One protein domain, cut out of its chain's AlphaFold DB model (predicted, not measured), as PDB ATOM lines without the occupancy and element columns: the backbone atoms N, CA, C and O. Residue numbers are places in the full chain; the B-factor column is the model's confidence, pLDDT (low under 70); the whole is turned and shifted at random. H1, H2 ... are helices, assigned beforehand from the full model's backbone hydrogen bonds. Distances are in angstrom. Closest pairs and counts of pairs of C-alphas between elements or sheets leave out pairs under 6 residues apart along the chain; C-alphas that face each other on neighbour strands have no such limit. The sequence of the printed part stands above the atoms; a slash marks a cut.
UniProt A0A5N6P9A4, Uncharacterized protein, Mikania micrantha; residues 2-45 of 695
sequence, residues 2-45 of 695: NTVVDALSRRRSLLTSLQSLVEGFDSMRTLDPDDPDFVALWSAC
ATOM      1  N   ASN A   2     -52.628  28.896  -8.825       88.25
ATOM      2  CA  ASN A   2     -51.642  28.019  -9.489       88.25
ATOM      3  C   ASN A   2     -50.164  28.280  -9.117       88.25
ATOM      4  O   ASN A   2     -49.406  27.332  -8.944       88.25
ATOM      5  N   THR A   3     -49.758  29.540  -8.925       88.12
ATOM      6  CA  THR A   3     -48.398  29.921  -8.490       88.12
ATOM      7  C   THR A   3     -48.009  29.375  -7.112       88.12
ATOM      8  O   THR A   3     -46.858  29.005  -6.903       88.12
ATOM      9  N   VAL A   4     -48.960  29.284  -6.177       94.50
ATOM     10  CA  VAL A   4     -48.740  28.709  -4.838       94.50
ATOM     11  C   VAL A   4     -48.609  27.186  -4.928       94.50
ATOM     12  O   VAL A   4     -47.771  26.602  -4.249       94.50
ATOM     13  N   VAL A   5     -49.385  26.548  -5.810       93.69
ATOM     14  CA  VAL A   5     -49.326  25.096  -6.050       93.69
ATOM     15  C   VAL A   5     -47.977  24.697  -6.657       93.69
ATOM     16  O   VAL A   5     -47.355  23.753  -6.179       93.69
ATOM     17  N   ASP A   6     -47.476  25.450  -7.642       95.00
ATOM     18  CA  ASP A   6     -46.138  25.252  -8.220       95.00
ATOM     19  C   ASP A   6     -45.026  25.442  -7.169       95.00
ATOM     20  O   ASP A   6     -44.172  24.571  -6.999       95.00
ATOM     21  N   ALA A   7     -45.078  26.515  -6.371       92.88
ATOM     22  CA  ALA A   7     -44.109  26.749  -5.298       92.88
ATOM     23  C   ALA A   7     -44.089  25.618  -4.244       92.88
ATOM     24  O   ALA A   7     -43.016  25.177  -3.827       92.88
ATOM     25  N   LEU A   8     -45.260  25.108  -3.842       93.94
ATOM     26  CA  LEU A   8     -45.374  23.975  -2.917       93.94
ATOM     27  C   LEU A   8     -44.904  22.655  -3.547       93.94
ATOM     28  O   LEU A   8     -44.257  21.862  -2.864       93.94
ATOM     29  N   SER A   9     -45.169  22.437  -4.839       95.19
ATOM     30  CA  SER A   9     -44.681  21.273  -5.589       95.19
ATOM     31  C   SER A   9     -43.150  21.244  -5.639       95.19
ATOM     32  O   SER A   9     -42.528  20.258  -5.238       95.19
ATOM     33  N   ARG A  10     -42.519  22.371  -5.998       93.69
ATOM     34  CA  ARG A  10     -41.053  22.522  -5.988       93.69
ATOM     35  C   ARG A  10     -40.463  22.324  -4.592       93.69
ATOM     36  O   ARG A  10     -39.461  21.628  -4.458       93.69
ATOM     37  N   ARG A  11     -41.092  22.872  -3.541       96.00
ATOM     38  CA  ARG A  11     -40.647  22.662  -2.152       96.00
ATOM     39  C   ARG A  11     -40.721  21.188  -1.743       96.00
ATOM     40  O   ARG A  11     -39.784  20.709  -1.113       96.00
ATOM     41  N   ARG A  12     -41.785  20.466  -2.111       94.38
ATOM     42  CA  ARG A  12     -41.891  19.016  -1.866       94.38
ATOM     43  C   ARG A  12     -40.799  18.240  -2.603       94.38
ATOM     44  O   ARG A  12     -40.124  17.446  -1.969       94.38
ATOM     45  N   SER A  13     -40.569  18.537  -3.884       92.94
ATOM     46  CA  SER A  13     -39.518  17.899  -4.693       92.94
ATOM     47  C   SER A  13     -38.108  18.106  -4.119       92.94
ATOM     48  O   SER A  13     -37.312  17.167  -4.102       92.94
ATOM     49  N   LEU A  14     -37.809  19.300  -3.591       94.38
ATOM     50  CA  LEU A  14     -36.547  19.563  -2.889       94.38
ATOM     51  C   LEU A  14     -36.443  18.776  -1.576       94.38
ATOM     52  O   LEU A  14     -35.396  18.197  -1.310       94.38
ATOM     53  N   LEU A  15     -37.517  18.706  -0.780       92.62
ATOM     54  CA  LEU A  15     -37.521  17.938   0.471       92.62
ATOM     55  C   LEU A  15     -37.334  16.433   0.224       92.62
ATOM     56  O   LEU A  15     -36.508  15.827   0.894       92.62
ATOM     57  N   THR A  16     -37.999  15.847  -0.777       89.88
ATOM     58  CA  THR A  16     -37.778  14.437  -1.152       89.88
ATOM     59  C   THR A  16     -36.361  14.183  -1.675       89.88
ATOM     60  O   THR A  16     -35.794  13.129  -1.408       89.88
ATOM     61  N   SER A  17     -35.756  15.148  -2.379       91.19
ATOM     62  CA  SER A  17     -34.363  15.028  -2.830       91.19
ATOM     63  C   SER A  17     -33.363  15.129  -1.675       91.19
ATOM     64  O   SER A  17     -32.327  14.477  -1.726       91.19
ATOM     65  N   LEU A  18     -33.653  15.932  -0.644       90.75
ATOM     66  CA  LEU A  18     -32.828  16.021   0.564       90.75
ATOM     67  C   LEU A  18     -32.977  14.771   1.437       90.75
ATOM     68  O   LEU A  18     -31.974  14.254   1.912       90.75
ATOM     69  N   GLN A  19     -34.194  14.244   1.586       91.44
ATOM     70  CA  GLN A  19     -34.439  12.992   2.303       91.44
ATOM     71  C   GLN A  19     -33.679  11.820   1.661       91.44
ATOM     72  O   GLN A  19     -32.928  11.143   2.352       91.44
ATOM     73  N   SER A  20     -33.771  11.652   0.337       86.31
ATOM     74  CA  SER A  20     -33.031  10.603  -0.383       86.31
ATOM     75  C   SER A  20     -31.503  10.761  -0.298       86.31
ATOM     76  O   SER A  20     -30.791   9.768  -0.431       86.31
ATOM     77  N   LEU A  21     -30.985  11.977  -0.074       88.75
ATOM     78  CA  LEU A  21     -29.562  12.195   0.212       88.75
ATOM     79  C   LEU A  21     -29.203  11.770   1.642       88.75
ATOM     80  O   LEU A  21     -28.189  11.104   1.819       88.75
ATOM     81  N   VAL A  22     -30.027  12.098   2.643       89.00
ATOM     82  CA  VAL A  22     -29.828  11.667   4.043       89.00
ATOM     83  C   VAL A  22     -29.872  10.141   4.158       89.00
ATOM     84  O   VAL A  22     -28.932   9.550   4.677       89.00
ATOM     85  N   GLU A  23     -30.877   9.493   3.563       87.69
ATOM     86  CA  GLU A  23     -30.983   8.026   3.486       87.69
ATOM     87  C   GLU A  23     -29.767   7.400   2.768       87.69
ATOM     88  O   GLU A  23     -29.316   6.308   3.120       87.69
ATOM     89  N   GLY A  24     -29.184   8.112   1.797       89.38
ATOM     90  CA  GLY A  24     -27.925   7.740   1.145       89.38
ATOM     91  C   GLY A  24     -26.694   7.865   2.053       89.38
ATOM     92  O   GLY A  24     -25.816   7.007   1.993       89.38
ATOM     93  N   PHE A  25     -26.629   8.878   2.923       85.06
ATOM     94  CA  PHE A  25     -25.565   9.012   3.928       85.06
ATOM     95  C   PHE A  25     -25.655   7.933   5.015       85.06
ATOM     96  O   PHE A  25     -24.641   7.305   5.319       85.06
ATOM     97  N   ASP A  26     -26.854   7.649   5.530       83.06
ATOM     98  CA  ASP A  26     -27.070   6.538   6.467       83.06
ATOM     99  C   ASP A  26     -26.764   5.174   5.819       83.06
ATOM    100  O   ASP A  26     -26.251   4.275   6.484       83.06
ATOM    101  N   SER A  27     -26.986   5.031   4.505       86.12
ATOM    102  CA  SER A  27     -26.563   3.846   3.743       86.12
ATOM    103  C   SER A  27     -25.041   3.754   3.575       86.12
ATOM    104  O   SER A  27     -24.496   2.661   3.654       86.12
ATOM    105  N   MET A  28     -24.323   4.864   3.367       79.25
ATOM    106  CA  MET A  28     -22.850   4.835   3.303       79.25
ATOM    107  C   MET A  28     -22.230   4.467   4.655       79.25
ATOM    108  O   MET A  28     -21.249   3.730   4.695       79.25
ATOM    109  N   ARG A  29     -22.851   4.880   5.766       85.62
ATOM    110  CA  ARG A  29     -22.425   4.514   7.127       85.62
ATOM    111  C   ARG A  29     -22.444   3.001   7.405       85.62
ATOM    112  O   ARG A  29     -21.765   2.566   8.330       85.62
ATOM    113  N   THR A  30     -23.190   2.195   6.645       85.88
ATOM    114  CA  THR A  30     -23.204   0.726   6.805       85.88
ATOM    115  C   THR A  30     -22.229  -0.013   5.886       85.88
ATOM    116  O   THR A  30     -22.085  -1.225   6.036       85.88
ATOM    117  N   LEU A  31     -21.553   0.682   4.961       87.25
ATOM    118  CA  LEU A  31     -20.574   0.074   4.052       87.25
ATOM    119  C   LEU A  31     -19.191  -0.058   4.698       87.25
ATOM    120  O   LEU A  31     -18.589  -1.124   4.608       87.25
ATOM    121  N   ASP A  32     -18.738   0.991   5.390       90.94
ATOM    122  CA  ASP A  32     -17.403   1.078   5.995       90.94
ATOM    123  C   ASP A  32     -17.490   1.417   7.508       90.94
ATOM    124  O   ASP A  32     -17.015   2.469   7.943       90.94
ATOM    125  N   PRO A  33     -18.134   0.570   8.344       88.69
ATOM    126  CA  PRO A  33     -18.362   0.860   9.766       88.69
ATOM    127  C   PRO A  33     -17.086   0.828  10.624       88.69
ATOM    128  O   PRO A  33     -17.076   1.404  11.711       88.69
ATOM    129  N   ASP A  34     -16.036   0.158  10.141       93.00
ATOM    130  CA  ASP A  34     -14.769  -0.063  10.847       93.00
ATOM    131  C   ASP A  34     -13.669   0.954  10.466       93.00
ATOM    132  O   ASP A  34     -12.562   0.887  11.001       93.00
ATOM    133  N   ASP A  35     -13.941   1.893   9.548       94.31
ATOM    134  CA  ASP A  35     -12.986   2.938   9.157       94.31
ATOM    135  C   ASP A  35     -12.943   4.053  10.232       94.31
ATOM    136  O   ASP A  35     -13.936   4.765  10.434       94.31
ATOM    137  N   PRO A  36     -11.810   4.239  10.944       87.50
ATOM    138  CA  PRO A  36     -11.728   5.188  12.047       87.50
ATOM    139  C   PRO A  36     -11.748   6.650  11.583       87.50
ATOM    140  O   PRO A  36     -12.222   7.504  12.333       87.50
ATOM    141  N   ASP A  37     -11.285   6.949  10.364       90.44
ATOM    142  CA  ASP A  37     -11.295   8.304   9.810       90.44
ATOM    143  C   ASP A  37     -12.724   8.683   9.392       90.44
ATOM    144  O   ASP A  37     -13.191   9.785   9.696       90.44
ATOM    145  N   PHE A  38     -13.468   7.752   8.778       90.44
ATOM    146  CA  PHE A  38     -14.892   7.932   8.483       90.44
ATOM    147  C   PHE A  38     -15.715   8.119   9.766       90.44
ATOM    148  O   PHE A  38     -16.500   9.066   9.861       90.44
ATOM    149  N   VAL A  39     -15.509   7.265  10.775       90.56
ATOM    150  CA  VAL A  39     -16.203   7.366  12.069       90.56
ATOM    151  C   VAL A  39     -15.869   8.686  12.772       90.56
ATOM    152  O   VAL A  39     -16.785   9.364  13.238       90.56
ATOM    153  N   ALA A  40     -14.604   9.118  12.787       89.44
ATOM    154  CA  ALA A  40     -14.204  10.397  13.376       89.44
ATOM    155  C   ALA A  40     -14.836  11.604  12.656       89.44
ATOM    156  O   ALA A  40     -15.383  12.496  13.312       89.44
ATOM    157  N   LEU A  41     -14.821  11.624  11.317       87.25
ATOM    158  CA  LEU A  41     -15.446  12.679  10.509       87.25
ATOM    159  C   LEU A  41     -16.967  12.733  10.714       87.25
ATOM    160  O   LEU A  41     -17.533  13.813  10.906       87.25
ATOM    161  N   TRP A  42     -17.636  11.577  10.730       88.50
ATOM    162  CA  TRP A  42     -19.072  11.482  10.992       88.50
ATOM    163  C   TRP A  42     -19.428  11.968  12.404       88.50
ATOM    164  O   TRP A  42     -20.344  12.779  12.576       88.50
ATOM    165  N   SER A  43     -18.665  11.551  13.419       88.19
ATOM    166  CA  SER A  43     -18.833  12.006  14.801       88.19
ATOM    167  C   SER A  43     -18.582  13.507  14.968       88.19
ATOM    168  O   SER A  43     -19.279  14.140  15.761       88.19
ATOM    169  N   ALA A  44     -17.639  14.099  14.231       88.44
ATOM    170  CA  ALA A  44     -17.415  15.546  14.231       88.44
ATOM    171  C   ALA A  44     -18.609  16.309  13.623       88.44
ATOM    172  O   ALA A  44     -19.049  17.312  14.184       88.44
ATOM    173  N   CYS A  45     -19.193  15.798  12.533       82.62
ATOM    174  CA  CYS A  45     -20.409  16.356  11.934       82.62
ATOM    175  C   CYS A  45     -21.622  16.296  12.881       82.62
ATOM    176  O   CYS A  45     -22.391  17.257  12.933       82.62
TER     177      CYS A  45
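This is residues 2 to 45 of the 695 residues of an uncharacterized protein of Mikania micrantha (UniProt A0A5N6P9A4). One long helix, H1, makes most of the length, and after a looping link the short helix H2 folds back part of the way beside its far end without packing on it, like an open hook. The printed part has 44 residues with two named helices, H1 then H2, and no named strand; the class is all helix. The whole is extended, with a radius of gyration of the C-alphas of 16.2 A and spans of 51 by 19 by 7 A.

Find C-alpha 2 at (-51.642, 28.019, -9.489); from there H1, residues 2 to 28, runs 39.1 A to C-alpha 28 at (-22.850, 4.835, 3.303). Go on to Pro 36, where H2, residues 36 to 45, begins; it covers 14.1 A and ends at C-alpha 45 at (-20.409, 16.356, 11.934).

H1 and H2 are apart, with no C-alpha of the one within 8 A of the other. Residues 2 to 24 of H1 stand free, and so do residues 30 to 37. In H1 and H2 every O i to N i+4 pair is within hydrogen-bond range.

The C-alphas of Asn 2 and Pro 36, the two farthest apart, are 50.8 A apart. The link from H1 to H2, 7 residues, is short. The printed part has no cut, and no printed residue is under 70 in pLDDT.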